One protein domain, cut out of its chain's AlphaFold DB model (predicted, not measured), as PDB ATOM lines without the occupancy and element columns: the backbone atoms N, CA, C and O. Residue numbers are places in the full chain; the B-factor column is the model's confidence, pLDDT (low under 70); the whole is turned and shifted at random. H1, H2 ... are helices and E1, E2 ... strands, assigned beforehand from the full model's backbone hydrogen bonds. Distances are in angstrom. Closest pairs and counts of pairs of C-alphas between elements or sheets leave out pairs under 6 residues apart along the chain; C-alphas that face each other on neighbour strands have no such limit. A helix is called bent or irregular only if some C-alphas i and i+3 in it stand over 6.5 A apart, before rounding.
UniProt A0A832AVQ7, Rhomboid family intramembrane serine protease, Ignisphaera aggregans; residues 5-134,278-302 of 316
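What this domain is: This is residues 5 to 134 and 278 to 302 of the 316 residues of the protein "Rhomboid family intramembrane serine protease" of Ignisphaera aggregans (UniProt A0A832AVQ7). The model is a bundle of five helices, partly aligned and partly crossed, with H3 passing between H1 on one side and H5 on the other, and H4 side by side with H5. The strand hairpin E1 and E2 reaches away from the bundle as an arm, joined to it through the start of H2, and residues 88 to 100 stick out as a free loop between H3 and H4. The printed part has 155 residues with five named helices and two named strands, in the order H1, E1, E2, H2, H3, H4, H5; the sheet is E1 - E2, antiparallel, and the class is mostly helix. The whole is compact, with a radius of gyration of the C-alphas of 17.4 A, and only just flat, spanning 60 by 47 by 26 A.

How they stand to each other: The bundle, up and down with each helix running against the one before it, begins with H1, residues 5 to 18. After a tight link come E1, residues 23 to 30, and E2, residues 33 to 40, a hairpin at 157 degrees; N 24 and O 39 are 2.8 A apart and N 35 and O 28 are 2.8 A apart, both within hydrogen-bond range. H2, residues 41 to 57, touches H1 with its residues 41 to 45 alone, closest at the C-alphas of Leu 42 and Leu 16, 6.1 A, at a steep tilt of 41 degrees, opposite ways. H3, residues 62 to 87, forms a helical hairpin with H2, closest at the C-alphas of Gly 56 and Gly 62, 4.3 A. H3 touches H1 with its residues 67 to 79 alone, at the C-alphas of Gly 75 and Gly 10, 4.0 A, a steep tilt of 44 degrees. H4, residues 107 to 129, touches H2 at the C-alphas of Leu 116 and Ala 50, 6.8 A, a shallow tilt of 26 degrees, the same way. H5, residues 278 to 301, touches H4 at the C-alphas of Ala 280 and Ser 124, 5.2 A, a shallow tilt of 14 degrees, opposite ways. H5 also touches H3 at the C-alphas of Ser 290 and Ala 77, 4.5 A. H2 and H5 are apart. Every O i to N i+4 pair is within hydrogen-bond range in H1, H2 and H4, against 18 of 22 in H3 and 17 of 20 in H5.

Where its parts are: H1 begins at C-alpha 5, (-115.503, -197.041, 320.980), and is 19.8 A long. E1 is 21.7 A and E2 22.4 A long, H2 24.2 A, H3 37.9 A, H4 32.2 A. H5, 29.3 A long, ends at C-alpha 301, (-118.369, -190.765, 298.367); it is irregular, with C-alphas 296 and 299 7.8 A apart.

The domain as a whole: The C-alphas farthest apart are those of Pro 96 and Arg 133, 59.8 A. Residues 135 to 277 are not printed, with 13.7 A from C-alpha 134 to C-alpha 278 across the cut. The link from H3 to H4 is long, 19 residues. Confidence is under 70 at residue 61, residues 84 to 102 and residues 133 to 134.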
ATOM      1  N   SER A   5    -114.539-198.114 321.258       91.25
ATOM      2  CA  SER A   5    -115.503-197.041 320.980       91.25
ATOM      3  C   SER A   5    -114.970-195.984 320.008       91.25
ATOM      4  O   SER A   5    -115.735-195.441 319.211       91.25
ATOM      5  N   GLY A   6    -113.656-195.734 320.001       92.12
ATOM      6  CA  GLY A   6    -113.018-194.860 319.013       92.12
ATOM      7  C   GLY A   6    -113.117-195.435 317.596       92.12
ATOM      8  O   GLY A   6    -113.493-194.725 316.667       92.12
ATOM      9  N   ALA A   7    -112.879-196.740 317.432       92.94
ATOM     10  CA  ALA A   7    -113.029-197.412 316.140       92.94
ATOM     11  C   ALA A   7    -114.489-197.405 315.651       92.94
ATOM     12  O   ALA A   7    -114.746-197.102 314.486       92.94
ATOM     13  N   ILE A   8    -115.449-197.645 316.552       94.62
ATOM     14  CA  ILE A   8    -116.885-197.514 316.251       94.62
ATOM     15  C   ILE A   8    -117.203-196.082 315.804       94.62
ATOM     16  O   ILE A   8    -117.889-195.895 314.805       94.62
ATOM     17  N   SER A   9    -116.646-195.072 316.475       96.31
ATOM     18  CA  SER A   9    -116.806-193.666 316.074       96.31
ATOM     19  C   SER A   9    -116.291-193.419 314.654       96.31
ATOM     20  O   SER A   9    -116.920-192.686 313.897       96.31
ATOM     21  N   GLY A  10    -115.200-194.079 314.252       96.44
ATOM     22  CA  GLY A  10    -114.713-194.048 312.871       96.44
ATOM     23  C   GLY A  10    -115.670-194.671 311.864       96.44
ATOM     24  O   GLY A  10    -115.901-194.084 310.808       96.44
ATOM     25  N   LEU A  11    -116.313-195.791 312.202       95.31
ATOM     26  CA  LEU A  11    -117.387-196.338 311.369       95.31
ATOM     27  C   LEU A  11    -118.551-195.349 311.239       95.31
ATOM     28  O   LEU A  11    -119.074-195.188 310.142       95.31
ATOM     29  N   LEU A  12    -118.917-194.638 312.310       96.56
ATOM     30  CA  LEU A  12    -119.968-193.615 312.265       96.56
ATOM     31  C   LEU A  12    -119.589-192.425 311.371       96.56
ATOM     32  O   LEU A  12    -120.424-191.951 310.604       96.56
ATOM     33  N   GLY A  13    -118.335-191.968 311.421       96.81
ATOM     34  CA  GLY A  13    -117.834-190.912 310.535       96.81
ATOM     35  C   GLY A  13    -117.870-191.320 309.061       96.81
ATOM     36  O   GLY A  13    -118.344-190.563 308.214       96.81
ATOM     37  N   ALA A  14    -117.448-192.549 308.753       95.62
ATOM     38  CA  ALA A  14    -117.561-193.114 307.408       95.62
ATOM     39  C   ALA A  14    -119.028-193.274 306.970       95.62
ATOM     40  O   ALA A  14    -119.389-192.896 305.855       95.62
ATOM     41  N   TYR A  15    -119.888-193.772 307.862       93.94
ATOM     42  CA  TYR A  15    -121.316-193.968 307.613       93.94
ATOM     43  C   TYR A  15    -122.028-192.649 307.309       93.94
ATOM     44  O   TYR A  15    -122.847-192.600 306.395       93.94
ATOM     45  N   LEU A  16    -121.691-191.563 308.015       94.94
ATOM     46  CA  LEU A  16    -122.223-190.232 307.723       94.94
ATOM     47  C   LEU A  16    -121.935-189.810 306.274       94.94
ATOM     48  O   LEU A  16    -122.813-189.254 305.615       94.94
ATOM     49  N   MET A  17    -120.718-190.069 305.788       93.62
ATOM     50  CA  MET A  17    -120.307-189.701 304.430       93.62
ATOM     51  C   MET A  17    -120.948-190.585 303.358       93.62
ATOM     52  O   MET A  17    -121.276-190.088 302.285       93.62
ATOM     53  N   LEU A  18    -121.140-191.877 303.638       90.94
ATOM     54  CA  LEU A  18    -121.781-192.815 302.711       90.94
ATOM     55  C   LEU A  18    -123.299-192.618 302.650       90.94
ATOM     56  O   LEU A  18    -123.883-192.624 301.571       90.94
ATOM     57  N   TYR A  19    -123.944-192.427 303.801       90.75
ATOM     58  CA  TYR A  19    -125.390-192.579 303.963       90.75
ATOM     59  C   TYR A  19    -126.062-191.412 304.709       90.75
ATOM     60  O   TYR A  19    -126.883-191.642 305.603       90.75
ATOM     61  N   PRO A  20    -125.815-190.139 304.347       90.19
ATOM     62  CA  PRO A  20    -126.302-188.992 305.116       90.19
ATOM     63  C   PRO A  20    -127.838-188.936 305.233       90.19
ATOM     64  O   PRO A  20    -128.375-188.430 306.217       90.19
ATOM     65  N   ARG A  21    -128.581-189.460 304.251       89.12
ATOM     66  CA  ARG A  21    -130.055-189.401 304.228       89.12
ATOM     67  C   ARG A  21    -130.756-190.629 304.795       89.12
ATOM     68  O   ARG A  21    -131.974-190.575 304.957       89.12
ATOM     69  N   ARG A  22    -130.022-191.695 305.140       88.44
ATOM     70  CA  ARG A  22    -130.645-192.914 305.673       88.44
ATOM     71  C   ARG A  22    -131.407-192.596 306.952       88.44
ATOM     72  O   ARG A  22    -130.888-191.926 307.846       88.44
ATOM     73  N   ARG A  23    -132.654-193.058 307.016       88.94
ATOM     74  CA  ARG A  23    -133.502-192.920 308.200       88.94
ATOM     75  C   ARG A  23    -133.056-193.923 309.258       88.94
ATOM     76  O   ARG A  23    -132.923-195.108 308.974       88.94
ATOM     77  N   LEU A  24    -132.840-193.427 310.465       86.38
ATOM     78  CA  LEU A  24    -132.530-194.190 311.660       86.38
ATOM     79  C   LEU A  24    -133.735-194.108 312.592       86.38
ATOM     80  O   LEU A  24    -134.226-193.014 312.875       86.38
ATOM     81  N   ASN A  25    -134.189-195.259 313.075       88.00
ATOM     82  CA  ASN A  25    -135.165-195.327 314.154       88.00
ATOM     83  C   ASN A  25    -134.394-195.401 315.464       88.00
ATOM     84  O   ASN A  25    -133.650-196.352 315.697       88.00
ATOM     85  N   ILE A  26    -134.539-194.372 316.288       84.94
ATOM     86  CA  ILE A  26    -133.833-194.258 317.556       84.94
ATOM     87  C   ILE A  26    -134.855-194.456 318.652       84.94
ATOM     88  O   ILE A  26    -135.847-193.737 318.692       84.94
ATOM     89  N   CYS A  27    -134.584-195.409 319.535       85.94
ATOM     90  CA  CYS A  27    -135.374-195.651 320.728       85.94
ATOM     91  C   CYS A  27    -134.479-195.501 321.956       85.94
ATOM     92  O   CYS A  27    -133.414-196.110 322.039       85.94
ATOM     93  N   TRP A  28    -134.919-194.687 322.907       82.19
ATOM     94  CA  TRP A  28    -134.274-194.495 324.203       82.19
ATOM     95  C   TRP A  28    -135.330-194.594 325.304       82.19
ATOM     96  O   TRP A  28    -136.470-194.167 325.120       82.19
ATOM     97  N   PHE A  29    -134.951-195.128 326.464       79.56
ATOM     98  CA  PHE A  29    -135.838-195.207 327.621       79.56
ATOM     99  C   PHE A  29    -135.682-193.975 328.508       79.56
ATOM    100  O   PHE A  29    -134.657-193.800 329.169       79.56
ATOM    101  N   LEU A  30    -136.717-193.134 328.562       79.69
ATOM    102  CA  LEU A  30    -136.827-192.110 329.596       79.69
ATOM    103  C   LEU A  30    -137.564-192.727 330.792       79.69
ATOM    104  O   LEU A  30    -138.789-192.842 330.786       79.69
ATOM    105  N   PHE A  31    -136.800-193.164 331.797       82.50
ATOM    106  CA  PHE A  31    -137.279-194.009 332.898       82.50
ATOM    107  C   PHE A  31    -137.922-195.309 332.383       82.50
ATOM    108  O   PHE A  31    -137.206-196.233 332.013       82.50
ATOM    109  N   LEU A  32    -139.255-195.371 332.332       84.31
ATOM    110  CA  LEU A  32    -140.031-196.525 331.861       84.31
ATOM    111  C   LEU A  32    -140.771-196.256 330.540       84.31
ATOM    112  O   LEU A  32    -141.445-197.147 330.030       84.31
ATOM    113  N   ILE A  33    -140.663-195.047 329.977       84.38
ATOM    114  CA  ILE A  33    -141.348-194.678 328.734       84.38
ATOM    115  C   ILE A  33    -140.355-194.801 327.568       84.38
ATOM    116  O   ILE A  33    -139.376-194.045 327.526       84.38
ATOM    117  N   PRO A  34    -140.573-195.725 326.611       82.25
ATOM    118  CA  PRO A  34    -139.776-195.775 325.394       82.25
ATOM    119  C   PRO A  34    -140.115-194.567 324.513       82.25
ATOM    120  O   PRO A  34    -141.233-194.425 324.019       82.25
ATOM    121  N   LEU A  35    -139.136-193.691 324.303       85.69
ATOM    122  CA  LEU A  35    -139.201-192.617 323.321       85.69
ATOM    123  C   LEU A  35    -138.535-193.103 322.042       85.69
ATOM    124  O   LEU A  35    -137.310-193.214 321.978       85.69
ATOM    125  N   CYS A  36    -139.354-193.388 321.035       88.88
ATOM    126  CA  CYS A  36    -138.896-193.765 319.709       88.88
ATOM    127  C   CYS A  36    -139.204-192.652 318.709       88.88
ATOM    128  O   CYS A  36    -140.347-192.212 318.599       88.88
ATOM    129  N   PHE A  37    -138.202-192.209 317.957       87.75
ATOM    130  CA  PHE A  37    -138.386-191.263 316.861       87.75
ATOM    131  C   PHE A  37    -137.478-191.609 315.681       87.75
ATOM    132  O   PHE A  37    -136.406-192.198 315.834       87.75
ATOM    133  N   THR A  38    -137.918-191.234 314.485       90.06
ATOM    134  CA  THR A  38    -137.144-191.415 313.258       90.06
ATOM    135  C   THR A  38    -136.424-190.117 312.917       90.06
ATOM    136  O   THR A  38    -137.039-189.056 312.840       90.06
ATOM    137  N   THR A  39    -135.122-190.195 312.671       90.88
ATOM    138  CA  THR A  39    -134.299-189.068 312.208       90.88
ATOM    139  C   THR A  39    -133.384-189.526 311.077       90.88
ATOM    140  O   THR A  39    -133.216-190.723 310.860       90.88
ATOM    141  N   THR A  40    -132.785-188.608 310.324       91.06
ATOM    142  CA  THR A  40    -131.741-188.995 309.366       91.06
ATOM    143  C   THR A  40    -130.409-189.209 310.080       91.06
ATOM    144  O   THR A  40    -130.120-188.579 311.105       91.06
ATOM    145  N   ALA A  41    -129.570-190.066 309.501       90.94
ATOM    146  CA  ALA A  41    -128.200-190.277 309.947       90.94
ATOM    147  C   ALA A  41    -127.416-188.962 310.011       90.94
ATOM    148  O   ALA A  41    -126.701-188.732 310.981       90.94
ATOM    149  N   LEU A  42    -127.614-188.062 309.039       93.50
ATOM    150  CA  LEU A  42    -127.002-186.736 309.029       93.50
ATOM    151  C   LEU A  42    -127.279-185.955 310.310       93.50
ATOM    152  O   LEU A  42    -126.335-185.514 310.959       93.50
ATOM    153  N   PHE A  43    -128.550-185.783 310.681       92.38
ATOM    154  CA  PHE A  43    -128.894-184.994 311.862       92.38
ATOM    155  C   PHE A  43    -128.394-185.654 313.140       92.38
ATOM    156  O   PHE A  43    -127.804-184.979 313.982       92.38
ATOM    157  N   PHE A  44    -128.582-186.967 313.269       93.31
ATOM    158  CA  PHE A  44    -128.182-187.683 314.474       93.31
ATOM    159  C   PHE A  44    -126.665-187.683 314.678       93.31
ATOM    160  O   PHE A  44    -126.192-187.339 315.758       93.31
ATOM    161  N   LEU A  45    -125.899-188.030 313.643       95.88
ATOM    162  CA  LEU A  45    -124.446-188.145 313.743       95.88
ATOM    163  C   LEU A  45    -123.769-186.780 313.828       95.88
ATOM    164  O   LEU A  45    -122.787-186.649 314.553       95.88
ATOM    165  N   LEU A  46    -124.305-185.751 313.160       96.19
ATOM    166  CA  LEU A  46    -123.811-184.383 313.321       96.19
ATOM    167  C   LEU A  46    -124.056-183.871 314.745       96.19
ATOM    168  O   LEU A  46    -123.142-183.321 315.352       96.19
ATOM    169  N   PHE A  47    -125.257-184.087 315.291       95.88
ATOM    170  CA  PHE A  47    -125.569-183.751 316.681       95.88
ATOM    171  C   PHE A  47    -124.645-184.496 317.649       95.88
ATOM    172  O   PHE A  47    -124.013-183.879 318.504       95.88
ATOM    173  N   TRP A  48    -124.521-185.814 317.492       96.00
ATOM    174  CA  TRP A  48    -123.679-186.634 318.354       96.00
ATOM    175  C   TRP A  48    -122.209-186.210 318.289       96.00
ATOM    176  O   TRP A  48    -121.579-186.044 319.330       96.00
ATOM    177  N   PHE A  49    -121.667-185.956 317.096       97.94
ATOM    178  CA  PHE A  49    -120.295-185.474 316.935       97.94
ATOM    179  C   PHE A  49    -120.097-184.093 317.573       97.94
ATOM    180  O   PHE A  49    -119.100-183.876 318.259       97.94
ATOM    181  N   ALA A  50    -121.066-183.183 317.424       97.75
ATOM    182  CA  ALA A  50    -121.025-181.874 318.069       97.75
ATOM    183  C   ALA A  50    -120.939-181.994 319.598       97.75
ATOM    184  O   ALA A  50    -120.123-181.307 320.211       97.75
ATOM    185  N   THR A  51    -121.709-182.901 320.218       95.81
ATOM    186  CA  THR A  51    -121.597-183.130 321.669       95.81
ATOM    187  C   THR A  51    -120.232-183.691 322.052       95.81
ATOM    188  O   THR A  51    -119.699-183.283 323.082       95.81
ATOM    189  N   GLN A  52    -119.615-184.537 321.215       96.50
ATOM    190  CA  GLN A  52    -118.258-185.027 321.487       96.50
ATOM    191  C   GLN A  52    -117.238-183.883 321.509       96.50
ATOM    192  O   GLN A  52    -116.417-183.806 322.420       96.50
ATOM    193  N   VAL A  53    -117.311-182.965 320.542       96.50
ATOM    194  CA  VAL A  53    -116.415-181.799 320.481       96.50
ATOM    195  C   VAL A  53    -116.643-180.877 321.684       96.50
ATOM    196  O   VAL A  53    -115.686-180.512 322.367       96.50
ATOM    197  N   ILE A  54    -117.900-180.542 321.990       95.75
ATOM    198  CA  ILE A  54    -118.257-179.647 323.101       95.75
ATOM    199  C   ILE A  54    -117.799-180.230 324.441       95.75
ATOM    200  O   ILE A  54    -117.096-179.554 325.193       95.75
ATOM    201  N   TYR A  55    -118.136-181.486 324.743       93.75
ATOM    202  CA  TYR A  55    -117.740-182.115 326.006       93.75
ATOM    203  C   TYR A  55    -116.231-182.343 326.109       93.75
ATOM    204  O   TYR A  55    -115.674-182.192 327.198       93.75
ATOM    205  N   GLY A  56    -115.555-182.600 324.983       92.06
ATOM    206  CA  GLY A  56    -114.096-182.617 324.909       92.06
ATOM    207  C   GLY A  56    -113.483-181.310 325.419       92.06
ATOM    208  O   GLY A  56    -112.644-181.331 326.323       92.06
ATOM    209  N   TYR A  57    -113.948-180.164 324.911       92.19
ATOM    210  CA  TYR A  57    -113.451-178.849 325.336       92.19
ATOM    211  C   TYR A  57    -113.887-178.441 326.747       92.19
ATOM    212  O   TYR A  57    -113.108-177.803 327.455       92.19
ATOM    213  N   LEU A  58    -115.079-178.845 327.194       91.44
ATOM    214  CA  LEU A  58    -115.563-178.592 328.558       91.44
ATOM    215  C   LEU A  58    -114.904-179.490 329.625       91.44
ATOM    216  O   LEU A  58    -115.220-179.367 330.804       91.44
ATOM    217  N   ARG A  59    -113.978-180.380 329.237       79.06
ATOM    218  CA  ARG A  59    -113.220-181.297 330.113       79.06
ATOM    219  C   ARG A  59    -114.060-182.289 330.929       79.06
ATOM    220  O   ARG A  59    -113.506-182.980 331.782       79.06
ATOM    221  N   PHE A  60    -115.346-182.466 330.630       74.94
ATOM    222  CA  PHE A  60    -116.134-183.572 331.178       74.94
ATOM    223  C   PHE A  60    -115.638-184.878 330.552       74.94
ATOM    224  O   PHE A  60    -116.044-185.203 329.451       74.94
ATOM    225  N   GLY A  61    -114.702-185.601 331.178       69.69
ATOM    226  CA  GLY A  61    -114.147-186.844 330.611       69.69
ATOM    227  C   GLY A  61    -113.347-186.649 329.313       69.69
ATOM    228  O   GLY A  61    -113.365-187.521 328.445       69.69
ATOM    229  N   GLY A  62    -112.661-185.508 329.165       75.25
ATOM    230  CA  GLY A  62    -112.139-184.999 327.885       75.25
ATOM    231  C   GLY A  62    -111.371-186.004 327.013       75.25
ATOM    232  O   GLY A  62    -111.557-186.010 325.800       75.25
ATOM    233  N   ILE A  63    -110.576-186.906 327.605       84.06
ATOM    234  CA  ILE A  63    -109.829-187.935 326.855       84.06
ATOM    235  C   ILE A  63    -110.776-188.875 326.093       84.06
ATOM    236  O   ILE A  63    -110.538-189.169 324.923       84.06
ATOM    237  N   ALA A  64    -111.866-189.324 326.723       87.62
ATOM    238  CA  ALA A  64    -112.819-190.243 326.101       87.62
ATOM    239  C   ALA A  64    -113.553-189.579 324.926       87.62
ATOM    240  O   ALA A  64    -113.681-190.166 323.853       87.62
ATOM    241  N   PHE A  65    -113.966-188.324 325.103       93.38
ATOM    242  CA  PHE A  65    -114.635-187.558 324.055       93.38
ATOM    243  C   PHE A  65    -113.701-187.255 322.879       93.38
ATOM    244  O   PHE A  65    -114.082-187.479 321.730       93.38
ATOM    245  N   PHE A  66    -112.453-186.847 323.130       94.06
ATOM    246  CA  PHE A  66    -111.488-186.633 322.049       94.06
ATOM    247  C   PHE A  66    -111.075-187.930 321.341       94.06
ATOM    248  O   PHE A  66    -110.786-187.889 320.146       94.06
ATOM    249  N   ALA A  67    -111.122-189.089 322.010       93.81
ATOM    250  CA  ALA A  67    -110.952-190.381 321.344       93.81
ATOM    251  C   ALA A  67    -112.088-190.664 320.341       93.81
ATOM    252  O   ALA A  67    -111.827-191.130 319.230       93.81
ATOM    253  N   HIS A  68    -113.337-190.332 320.687       95.88
ATOM    254  CA  HIS A  68    -114.470-190.425 319.759       95.88
ATOM    255  C   HIS A  68    -114.354-189.428 318.603       95.88
ATOM    256  O   HIS A  68    -114.550-189.808 317.448       95.88
ATOM    257  N   VAL A  69    -113.980-188.175 318.894       97.06
ATOM    258  CA  VAL A  69    -113.735-187.141 317.876       97.06
ATOM    259  C   VAL A  69    -112.668-187.612 316.889       97.06
ATOM    260  O   VAL A  69    -112.905-187.610 315.684       97.06
ATOM    261  N   GLY A  70    -111.519-188.073 317.391       96.31
ATOM    262  CA  GLY A  70    -110.424-188.572 316.562       96.31
ATOM    263  C   GLY A  70    -110.845-189.751 315.688       96.31
ATOM    264  O   GLY A  70    -110.562-189.751 314.492       96.31
ATOM    265  N   GLY A  71    -111.583-190.709 316.258       96.62
ATOM    266  CA  GLY A  71    -112.150-191.835 315.517       96.62
ATOM    267  C   GLY A  71    -113.057-191.380 314.376       96.62
ATOM    268  O   GLY A  71    -112.820-191.738 313.227       96.62
ATOM    269  N   PHE A  72    -114.048-190.538 314.674       98.06
ATOM    270  CA  PHE A  72    -115.013-190.023 313.698       98.06
ATOM    271  C   PHE A  72    -114.344-189.292 312.530       98.06
ATOM    272  O   PHE A  72    -114.631-189.578 311.367       98.06
ATOM    273  N   ILE A  73    -113.399-188.399 312.832       98.06
ATOM    274  CA  ILE A  73    -112.626-187.660 311.828       98.06
ATOM    275  C   ILE A  73    -111.777-188.630 310.993       98.06
ATOM    276  O   ILE A  73    -111.811-188.577 309.766       98.06
ATOM    277  N   ALA A  74    -111.077-189.582 311.617       97.12
ATOM    278  CA  ALA A  74    -110.317-190.596 310.883       97.12
ATOM    279  C   ALA A  74    -111.204-191.418 309.932       97.12
ATOM    280  O   ALA A  74    -110.794-191.694 308.807       97.12
ATOM    281  N   GLY A  75    -112.432-191.742 310.344       96.31
ATOM    282  CA  GLY A  75    -113.436-192.390 309.500       96.31
ATOM    283  C   GLY A  75    -113.789-191.587 308.247       96.31
ATOM    284  O   GLY A  75    -113.788-192.139 307.147       96.31
ATOM    285  N   ILE A  76    -114.025-190.279 308.400       96.56
ATOM    286  CA  ILE A  76    -114.290-189.356 307.281       96.56
ATOM    287  C   ILE A  76    -113.102-189.313 306.314       96.56
ATOM    288  O   ILE A  76    -113.290-189.430 305.105       96.56
ATOM    289  N   ALA A  77    -111.876-189.154 306.820       95.69
ATOM    290  CA  ALA A  77    -110.687-189.120 305.968       95.69
ATOM    291  C   ALA A  77    -110.466-190.453 305.232       95.69
ATOM    292  O   ALA A  77    -110.181-190.473 304.032       95.69
ATOM    293  N   LEU A  78    -110.599-191.575 305.943       94.38
ATOM    294  CA  LEU A  78    -110.257-192.895 305.425       94.38
ATOM    295  C   LEU A  78    -111.285-193.412 304.414       94.38
ATOM    296  O   LEU A  78    -110.892-194.055 303.440       94.38
ATOM    297  N   ILE A  79    -112.577-193.108 304.589       92.50
ATOM    298  CA  ILE A  79    -113.615-193.619 303.684       92.50
ATOM    299  C   ILE A  79    -113.413-193.149 302.241       92.50
ATOM    300  O   ILE A  79    -113.646-193.915 301.308       92.50
ATOM    301  N   TYR A  80    -112.879-191.942 302.043       88.25
ATOM    302  CA  TYR A  80    -112.529-191.441 300.717       88.25
ATOM    303  C   TYR A  80    -111.447-192.296 300.042       88.25
ATOM    304  O   TYR A  80    -111.574-192.661 298.870       88.25
ATOM    305  N   LEU A  81    -110.402-192.662 300.791       86.19
ATOM    306  CA  LEU A  81    -109.302-193.492 300.292       86.19
ATOM    307  C   LEU A  81    -109.759-194.924 299.990       86.19
ATOM    308  O   LEU A  81    -109.339-195.506 298.989       86.19
ATOM    309  N   LEU A  82    -110.626-195.482 300.839       86.31
ATOM    310  CA  LEU A  82    -111.140-196.841 300.682       86.31
ATOM    311  C   LEU A  82    -112.128-196.949 299.515       86.31
ATOM    312  O   LEU A  82    -111.979-197.841 298.679       86.31
ATOM    313  N   LYS A  83    -113.084-196.016 299.393       77.38
ATOM    314  CA  LYS A  83    -114.089-196.059 298.319       77.38
ATOM    315  C   LYS A  83    -113.442-195.930 296.938       77.38
ATOM    316  O   LYS A  83    -113.807-196.678 296.029       77.38
ATOM    317  N   ARG A  84    -112.408-195.086 296.799       63.84
ATOM    318  CA  ARG A  84    -111.635-194.929 295.549       63.84
ATOM    319  C   ARG A  84    -111.089-196.256 295.008       63.84
ATOM    320  O   ARG A  84    -111.041-196.424 293.798       63.84
ATOM    321  N   ARG A  85    -110.709-197.204 295.873       59.38
ATOM    322  CA  ARG A  85    -110.200-198.524 295.448       59.38
ATOM    323  C   ARG A  85    -111.292-199.492 294.983       59.38
ATOM    324  O   ARG A  85    -110.995-200.377 294.196       59.38
ATOM    325  N   SER A  86    -112.525-199.343 295.469       57.34
ATOM    326  CA  SER A  86    -113.632-200.274 295.183       57.34
ATOM    327  C   SER A  86    -114.454-199.922 293.935       57.34
ATOM    328  O   SER A  86    -115.043-200.805 293.321       57.34
ATOM    329  N   ILE A  87    -114.491-198.641 293.548       52.91
ATOM    330  CA  ILE A  87    -115.381-198.143 292.486       52.91
ATOM    331  C   ILE A  87    -114.867-198.471 291.076       52.91
ATOM    332  O   ILE A  87    -115.683-198.668 290.177       52.91
ATOM    333  N   GLU A  88    -113.551-198.557 290.851       52.31
ATOM    334  CA  GLU A  88    -113.029-198.643 289.475       52.31
ATOM    335  C   GLU A  88    -113.441-199.918 288.723       52.31
ATOM    336  O   GLU A  88    -113.574-199.877 287.502       52.31
ATOM    337  N   THR A  89    -113.738-201.022 289.411       52.31
ATOM    338  CA  THR A  89    -114.021-202.303 288.743       52.31
ATOM    339  C   THR A  89    -115.504-202.519 288.397       52.31
ATOM    340  O   THR A  89    -115.803-203.329 287.526       52.31
ATOM    341  N   PHE A  90    -116.446-201.807 289.035       49.22
ATOM    342  CA  PHE A  90    -117.895-202.071 288.899       49.22
ATOM    343  C   PHE A  90    -118.683-200.918 288.246       49.22
ATOM    344  O   PHE A  90    -119.625-201.160 287.491       49.22
ATOM    345  N   TYR A  91    -118.276-199.658 288.451       52.53
ATOM    346  CA  TYR A  91    -119.020-198.479 287.968       52.53
ATOM    347  C   TYR A  91    -118.978-198.288 286.440       52.53
ATOM    348  O   TYR A  91    -119.891-197.693 285.866       52.53
ATOM    349  N   TYR A  92    -117.953-198.802 285.751       54.03
ATOM    350  CA  TYR A  92    -117.837-198.668 284.290       54.03
ATOM    351  C   TYR A  92    -118.922-199.430 283.514       54.03
ATOM    352  O   TYR A  92    -119.252-199.035 282.398       54.03
ATOM    353  N   PHE A  93    -119.509-200.479 284.097       56.31
ATOM    354  CA  PHE A  93    -120.459-201.353 283.400       56.31
ATOM    355  C   PHE A  93    -121.891-200.783 283.341       56.31
ATOM    356  O   PHE A  93    -122.662-201.141 282.456       56.31
ATOM    357  N   LEU A  94    -122.248-199.877 284.261       53.47
ATOM    358  CA  LEU A  94    -123.621-199.369 284.442       53.47
ATOM    359  C   LEU A  94    -123.823-197.914 283.975       53.47
ATOM    360  O   LEU A  94    -124.940-197.405 283.993       53.47
ATOM    361  N   LYS A  95    -122.757-197.263 283.490       48.50
ATOM    362  CA  LYS A  95    -122.734-195.864 283.028       48.50
ATOM    363  C   LYS A  95    -123.735-195.464 281.909       48.50
ATOM    364  O   LYS A  95    -124.015-194.272 281.828       48.50
ATOM    365  N   PRO A  96    -124.292-196.344 281.042       56.78
ATOM    366  CA  PRO A  96    -125.167-195.890 279.950       56.78
ATOM    367  C   PRO A  96    -126.549-195.353 280.365       56.78
ATOM    368  O   PRO A  96    -127.203-194.715 279.545       56.78
ATOM    369  N   TYR A  97    -127.013-195.603 281.593       54.97
ATOM    370  CA  TYR A  97    -128.368-195.251 282.039       54.97
ATOM    371  C   TYR A  97    -128.318-194.261 283.203       54.97
ATOM    372  O   TYR A  97    -128.531-194.647 284.349       54.97
ATOM    373  N   ASP A  98    -128.008-192.998 282.898       47.44
ATOM    374  CA  ASP A  98    -127.841-191.867 283.831       47.44
ATOM    375  C   ASP A  98    -129.145-191.522 284.596       47.44
ATOM    376  O   ASP A  98    -129.791-190.498 284.384       47.44
ATOM    377  N   LEU A  99    -129.589-192.443 285.455       53.22
ATOM    378  CA  LEU A  99    -130.825-192.412 286.249       53.22
ATOM    379  C   LEU A  99    -130.564-192.073 287.724       53.22
ATOM    380  O   LEU A  99    -131.486-192.111 288.540       53.22
ATOM    381  N   TYR A 100    -129.325-191.732 288.082       50.00
ATOM    382  CA  TYR A 100    -128.896-191.612 289.471       50.00
ATOM    383  C   TYR A 100    -128.321-190.226 289.764       50.00
ATOM    384  O   TYR A 100    -127.334-189.798 289.176       50.00
ATOM    385  N   THR A 101    -128.924-189.506 290.715       52.56
ATOM    386  CA  THR A 101    -128.379-188.231 291.208       52.56
ATOM    387  C   THR A 101    -127.786-188.442 292.597       52.56
ATOM    388  O   THR A 101    -128.531-188.591 293.571       52.56
ATOM    389  N   THR A 102    -126.459-188.422 292.734       55.78
ATOM    390  CA  THR A 102    -125.825-188.419 294.059       55.78
ATOM    391  C   THR A 102    -125.928-187.017 294.654       55.78
ATOM    392  O   THR A 102    -125.242-186.064 294.274       55.78
ATOM    393  N   LYS A 103    -126.833-186.837 295.616       73.94
ATOM    394  CA  LYS A 103    -126.833-185.622 296.437       73.94
ATOM    395  C   LYS A 103    -125.888-185.866 297.615       73.94
ATOM    396  O   LYS A 103    -126.123-186.777 298.394       73.94
ATOM    397  N   GLY A 104    -124.842-185.061 297.769       82.75
ATOM    398  CA  GLY A 104    -123.942-185.113 298.933       82.75
ATOM    399  C   GLY A 104    -124.580-184.543 300.205       82.75
ATOM    400  O   GLY A 104    -125.812-184.517 300.338       82.75
ATOM    401  N   LEU A 105    -123.768-184.022 301.126       87.81
ATOM    402  CA  LEU A 105    -124.270-183.286 302.287       87.81
ATOM    403  C   LEU A 105    -124.966-181.989 301.837       87.81
ATOM    404  O   LEU A 105    -124.549-181.321 300.890       87.81
ATOM    405  N   GLY A 106    -126.043-181.615 302.534       89.00
ATOM    406  CA  GLY A 106    -126.671-180.303 302.342       89.00
ATOM    407  C   GLY A 106    -125.746-179.170 302.803       89.00
ATOM    408  O   GLY A 106    -124.944-179.372 303.714       89.00
ATOM    409  N   SER A 107    -125.876-177.973 302.219       90.56
ATOM    410  CA  SER A 107    -124.970-176.843 302.493       90.56
ATOM    411  C   SER A 107    -124.868-176.501 303.979       90.56
ATOM    412  O   SER A 107    -123.765-176.356 304.488       90.56
ATOM    413  N   ILE A 108    -125.998-176.465 304.696       92.00
ATOM    414  CA  ILE A 108    -126.025-176.173 306.138       92.00
ATOM    415  C   ILE A 108    -125.221-177.216 306.920       92.00
ATOM    416  O   ILE A 108    -124.369-176.866 307.731       92.00
ATOM    417  N   ALA A 109    -125.453-178.503 306.657       92.44
ATOM    418  CA  ALA A 109    -124.760-179.569 307.368       92.44
ATOM    419  C   ALA A 109    -123.262-179.599 307.043       92.44
ATOM    420  O   ALA A 109    -122.451-179.818 307.938       92.44
ATOM    421  N   LYS A 110    -122.895-179.313 305.787       93.56
ATOM    422  CA  LYS A 110    -121.503-179.143 305.364       93.56
ATOM    423  C   LYS A 110    -120.838-178.007 306.145       93.56
ATOM    424  O   LYS A 110    -119.792-178.229 306.737       93.56
ATOM    425  N   THR A 111    -121.474-176.836 306.228       95.56
ATOM    426  CA  THR A 111    -120.967-175.693 307.001       95.56
ATOM    427  C   THR A 111    -120.796-176.031 308.481       95.56
ATOM    428  O   THR A 111    -119.727-175.791 309.035       95.56
ATOM    429  N   LEU A 112    -121.809-176.623 309.120       97.12
ATOM    430  CA  LEU A 112    -121.748-176.988 310.540       97.12
ATOM    431  C   LEU A 112    -120.649-178.018 310.822       97.12
ATOM    432  O   LEU A 112    -119.866-177.841 311.755       97.12
ATOM    433  N   LEU A 113    -120.549-179.062 309.997       96.81
ATOM    434  CA  LEU A 113    -119.505-180.072 310.133       96.81
ATOM    435  C   LEU A 113    -118.114-179.459 309.930       96.81
ATOM    436  O   LEU A 113    -117.214-179.723 310.722       96.81
ATOM    437  N   SER A 114    -117.941-178.590 308.931       97.50
ATOM    438  CA  SER A 114    -116.682-177.872 308.712       97.50
ATOM    439  C   SER A 114    -116.300-176.981 309.895       97.50
ATOM    440  O   SER A 114    -115.137-176.990 310.278       97.50
ATOM    441  N   ILE A 115    -117.245-176.265 310.516       98.06
ATOM    442  CA  ILE A 115    -116.975-175.451 311.716       98.06
ATOM    443  C   ILE A 115    -116.453-176.329 312.859       98.06
ATOM    444  O   ILE A 115    -115.448-175.988 313.480       98.06
ATOM    445  N   LEU A 116    -117.089-177.477 313.111       98.19
ATOM    446  CA  LEU A 116    -116.649-178.411 314.153       98.19
ATOM    447  C   LEU A 116    -115.249-178.969 313.863       98.19
ATOM    448  O   LEU A 116    -114.410-179.022 314.760       98.19
ATOM    449  N   LEU A 117    -114.965-179.340 312.612       98.12
ATOM    450  CA  LEU A 117    -113.640-179.817 312.207       98.12
ATOM    451  C   LEU A 117    -112.570-178.723 312.326       98.12
ATOM    452  O   LEU A 117    -111.458-179.002 312.767       98.12
ATOM    453  N   ILE A 118    -112.899-177.477 311.977       98.19
ATOM    454  CA  ILE A 118    -112.003-176.326 312.152       98.19
ATOM    455  C   ILE A 118    -111.731-176.083 313.639       98.19
ATOM    456  O   ILE A 118    -110.583-175.847 314.002       98.19
ATOM    457  N   ALA A 119    -112.737-176.198 314.511       97.50
ATOM    458  CA  ALA A 119    -112.531-176.094 315.955       97.50
ATOM    459  C   ALA A 119    -111.525-177.147 316.449       97.50
ATOM    460  O   ALA A 119    -110.555-176.797 317.123       97.50
ATOM    461  N   VAL A 120    -111.685-178.408 316.028       97.19
ATOM    462  CA  VAL A 120    -110.740-179.491 316.356       97.19
ATOM    463  C   VAL A 120    -109.334-179.197 315.825       97.19
ATOM    464  O   VAL A 120    -108.364-179.378 316.557       97.19
ATOM    465  N   LEU A 121    -109.214-178.674 314.599       97.75
ATOM    466  CA  LEU A 121    -107.932-178.272 314.009       97.75
ATOM    467  C   LEU A 121    -107.257-177.130 314.790       97.75
ATOM    468  O   LEU A 121    -106.041-177.133 314.978       97.75
ATOM    469  N   ILE A 122    -108.025-176.156 315.282       96.62
ATOM    470  CA  ILE A 122    -107.511-175.104 316.172       96.62
ATOM    471  C   ILE A 122    -106.997-175.728 317.480       96.62
ATOM    472  O   ILE A 122    -105.917-175.383 317.951       96.62
ATOM    473  N   GLY A 123    -107.718-176.699 318.048       93.81
ATOM    474  CA  GLY A 123    -107.270-177.428 319.239       93.81
ATOM    475  C   GLY A 123    -105.982-178.228 319.021       93.81
ATOM    476  O   GLY A 123    -105.083-178.197 319.868       93.81
ATOM    477  N   SER A 124    -105.859-178.921 317.885       94.31
ATOM    478  CA  SER A 124    -104.664-179.706 317.561       94.31
ATOM    479  C   SER A 124    -103.459-178.800 317.306       94.31
ATOM    480  O   SER A 124    -102.391-179.041 317.866       94.31
ATOM    481  N   THR A 125    -103.632-177.704 316.562       93.75
ATOM    482  CA  THR A 125    -102.566-176.715 316.326       93.75
ATOM    483  C   THR A 125    -102.136-176.006 317.607       93.75
ATOM    484  O   THR A 125    -100.936-175.864 317.846       93.75
ATOM    485  N   TYR A 126    -103.077-175.641 318.483       92.38
ATOM    486  CA  TYR A 126    -102.767-175.117 319.816       92.38
ATOM    487  C   TYR A 126    -101.936-176.111 320.638       92.38
ATOM    488  O   TYR A 126    -100.967-175.717 321.291       92.38
ATOM    489  N   SER A 127    -102.283-177.400 320.580       90.56
ATOM    490  CA  SER A 127    -101.551-178.460 321.283       90.56
ATOM    491  C   SER A 127    -100.140-178.641 320.727       90.56
ATOM    492  O   SER A 127     -99.201-178.780 321.500       90.56
ATOM    493  N   THR A 128     -99.957-178.569 319.404       90.12
ATOM    494  CA  THR A 128     -98.630-178.573 318.767       90.12
ATOM    495  C   THR A 128     -97.795-177.369 319.201       90.12
ATOM    496  O   THR A 128     -96.632-177.537 319.561       90.12
ATOM    497  N   ALA A 129     -98.375-176.165 319.194       89.69
ATOM    498  CA  ALA A 129     -97.670-174.929 319.538       89.69
ATOM    499  C   ALA A 129     -97.258-174.870 321.017       89.69
ATOM    500  O   ALA A 129     -96.224-174.295 321.349       89.69
ATOM    501  N   ASN A 130     -98.048-175.483 321.901       87.25
ATOM    502  CA  ASN A 130     -97.790-175.516 323.341       87.25
ATOM    503  C   ASN A 130     -97.246-176.860 323.833       87.25
ATOM    504  O   ASN A 130     -97.161-177.069 325.040       87.25
ATOM    505  N   ALA A 131     -96.849-177.763 322.935       83.56
ATOM    506  CA  ALA A 131     -96.355-179.083 323.310       83.56
ATOM    507  C   ALA A 131     -95.142-178.980 324.253       83.56
ATOM    508  O   ALA A 131     -95.093-179.650 325.279       83.56
ATOM    509  N   THR A 132     -94.216-178.057 323.990       73.25
ATOM    510  CA  THR A 132     -93.049-177.774 324.851       73.25
ATOM    511  C   THR A 132     -93.390-177.195 326.217       73.25
ATOM    512  O   THR A 132     -92.568-177.249 327.124       73.25
ATOM    513  N   ARG A 133     -94.596-176.643 326.377       69.88
ATOM    514  CA  ARG A 133     -95.094-176.052 327.625       69.88
ATOM    515  C   ARG A 133     -95.918-177.040 328.456       69.88
ATOM    516  O   ARG A 133     -96.623-176.617 329.369       69.88
ATOM    517  N   SER A 134     -95.872-178.332 328.122       62.94
ATOM    518  CA  SER A 134     -96.566-179.385 328.871       62.94
ATOM    519  C   SER A 134     -96.198-179.339 330.357       62.94
ATOM    520  O   SER A 134     -95.065-179.017 330.712       62.94
ATOM    521  N   PRO A 278     -95.918-184.844 317.863       93.19
ATOM    522  CA  PRO A 278     -96.128-185.701 316.695       93.19
ATOM    523  C   PRO A 278     -97.577-186.184 316.583       93.19
ATOM    524  O   PRO A 278     -98.148-186.126 315.494       93.19
ATOM    525  N   PHE A 279     -98.220-186.578 317.688       92.75
ATOM    526  CA  PHE A 279     -99.620-187.013 317.646       92.75
ATOM    527  C   PHE A 279    -100.584-185.863 317.308       92.75
ATOM    528  O   PHE A 279    -101.534-186.067 316.551       92.75
ATOM    529  N   ALA A 280    -100.321-184.639 317.777       93.44
ATOM    530  CA  ALA A 280    -101.100-183.457 317.399       93.44
ATOM    531  C   ALA A 280    -100.919-183.074 315.916       93.44
ATOM    532  O   ALA A 280    -101.880-182.656 315.265       93.44
ATOM    533  N   LEU A 281     -99.725-183.267 315.342       95.06
ATOM    534  CA  LEU A 281     -99.485-183.077 313.906       95.06
ATOM    535  C   LEU A 281    -100.233-184.114 313.062       95.06
ATOM    536  O   LEU A 281    -100.899-183.745 312.093       95.06
ATOM    537  N   VAL A 282    -100.194-185.389 313.459       95.44
ATOM    538  CA  VAL A 282    -100.981-186.457 312.817       95.44
ATOM    539  C   VAL A 282    -102.475-186.136 312.888       95.44
ATOM    540  O   VAL A 282    -103.168-186.193 311.873       95.44
ATOM    541  N   SER A 283    -102.969-185.719 314.056       95.75
ATOM    542  CA  SER A 283    -104.359-185.280 314.232       95.75
ATOM    543  C   SER A 283    -104.715-184.104 313.313       95.75
ATOM    544  O   SER A 283    -105.755-184.135 312.653       95.75
ATOM    545  N   SER A 284    -103.831-183.109 313.194       96.38
ATOM    546  CA  SER A 284    -104.021-181.955 312.306       96.38
ATOM    547  C   SER A 284    -104.111-182.384 310.838       96.38
ATOM    548  O   SER A 284    -105.010-181.945 310.123       96.38
ATOM    549  N   PHE A 285    -103.239-183.296 310.397       96.69
ATOM    550  CA  PHE A 285    -103.254-183.841 309.038       96.69
ATOM    551  C   PHE A 285    -104.544-184.617 308.726       96.69
ATOM    552  O   PHE A 285    -105.167-184.404 307.681       96.69
ATOM    553  N   ILE A 286    -104.984-185.488 309.639       96.81
ATOM    554  CA  ILE A 286    -106.225-186.264 309.483       96.81
ATOM    555  C   ILE A 286    -107.446-185.330 309.466       96.81
ATOM    556  O   ILE A 286    -108.363-185.510 308.661       96.81
ATOM    557  N   THR A 287    -107.443-184.289 310.302       97.81
ATOM    558  CA  THR A 287    -108.520-183.292 310.357       97.81
ATOM    559  C   THR A 287    -108.581-182.463 309.077       97.81
ATOM    560  O   THR A 287    -109.657-182.323 308.500       97.81
ATOM    561  N   LEU A 288    -107.440-181.996 308.559       97.38
ATOM    562  CA  LEU A 288    -107.357-181.315 307.260       97.38
ATOM    563  C   LEU A 288    -107.858-182.202 306.114       97.38
ATOM    564  O   LEU A 288    -108.653-181.756 305.288       97.38
ATOM    565  N   SER A 289    -107.452-183.474 306.103       96.56
ATOM    566  CA  SER A 289    -107.925-184.458 305.122       96.56
ATOM    567  C   SER A 289    -109.444-184.637 305.195       96.56
ATOM    568  O   SER A 289    -110.118-184.690 304.171       96.56
ATOM    569  N   SER A 290    -110.007-184.654 306.403       96.94
ATOM    570  CA  SER A 290    -111.454-184.767 306.615       96.94
ATOM    571  C   SER A 290    -112.213-183.524 306.166       96.94
ATOM    572  O   SER A 290    -113.261-183.645 305.539       96.94
ATOM    573  N   ILE A 291    -111.676-182.328 306.430       97.44
ATOM    574  CA  ILE A 291    -112.237-181.066 305.926       97.44
ATOM    575  C   ILE A 291    -112.258-181.088 304.398       97.44
ATOM    576  O   ILE A 291    -113.292-180.793 303.803       97.44
ATOM    577  N   PHE A 292    -111.154-181.492 303.761       96.38
ATOM    578  CA  PHE A 292    -111.093-181.639 302.308       96.38
ATOM    579  C   PHE A 292    -112.175-182.599 301.796       96.38
ATOM    580  O   PHE A 292    -112.899-182.272 300.853       96.38
ATOM    581  N   VAL A 293    -112.336-183.748 302.456       94.69
ATOM    582  CA  VAL A 293    -113.353-184.740 302.097       94.69
ATOM    583  C   VAL A 293    -114.770-184.168 302.211       94.69
ATOM    584  O   VAL A 293    -115.545-184.262 301.263       94.69
ATOM    585  N   VAL A 294    -115.102-183.517 303.325       95.44
ATOM    586  CA  VAL A 294    -116.428-182.922 303.565       95.44
ATOM    587  C   VAL A 294    -116.738-181.795 302.581       95.44
ATOM    588  O   VAL A 294    -117.858-181.697 302.079       95.44
ATOM    589  N   VAL A 295    -115.764-180.931 302.296       94.81
ATOM    590  CA  VAL A 295    -115.985-179.749 301.456       94.81
ATOM    591  C   VAL A 295    -116.076-180.134 299.982       94.81
ATOM    592  O   VAL A 295    -117.019-179.706 299.310       94.81
ATOM    593  N   PHE A 296    -115.145-180.959 299.497       92.19
ATOM    594  CA  PHE A 296    -114.934-181.173 298.063       92.19
ATOM    595  C   PHE A 296    -115.321-182.562 297.556       92.19
ATOM    596  O   PHE A 296    -115.536-182.707 296.355       92.19
ATOM    597  N   LYS A 297    -115.374-183.584 298.420       91.19
ATOM    598  CA  LYS A 297    -115.512-184.996 298.009       91.19
ATOM    599  C   LYS A 297    -116.743-185.706 298.551       91.19
ATOM    600  O   LYS A 297    -116.925-186.887 298.279       91.19
ATOM    601  N   ASP A 298    -117.626-185.005 299.249       87.94
ATOM    602  CA  ASP A 298    -118.830-185.596 299.825       87.94
ATOM    603  C   ASP A 298    -119.721-186.275 298.774       87.94
ATOM    604  O   ASP A 298    -120.187-187.395 298.983       87.94
ATOM    605  N   ARG A 299    -119.909-185.636 297.614       85.62
ATOM    606  CA  ARG A 299    -120.726-186.173 296.512       85.62
ATOM    607  C   ARG A 299    -120.117-187.409 295.852       85.62
ATOM    608  O   ARG A 299    -120.862-188.301 295.466       85.62
ATOM    609  N   ASP A 300    -118.789-187.476 295.777       82.38
ATOM    610  CA  ASP A 300    -118.053-188.602 295.181       82.38
ATOM    611  C   ASP A 300    -118.185-189.871 296.058       82.38
ATOM    612  O   ASP A 300    -118.134-191.009 295.581       82.38
ATOM    613  N   ILE A 301    -118.357-189.684 297.372       83.56
ATOM    614  CA  ILE A 301    -118.369-190.765 298.367       83.56
ATOM    615  C   ILE A 301    -119.782-191.200 298.737       83.56
ATOM    616  O   ILE A 301    -119.977-192.367 299.062       83.56
ATOM    617  N   THR A 302    -120.773-190.319 298.646       83.44
ATOM    618  CA  THR A 302    -122.153-190.667 299.007       83.44
ATOM    619  C   THR A 302    -122.647-191.844 298.160       83.44
ATOM    620  O   THR A 302    -122.411-191.890 296.953       83.44
TER     621      THR A 302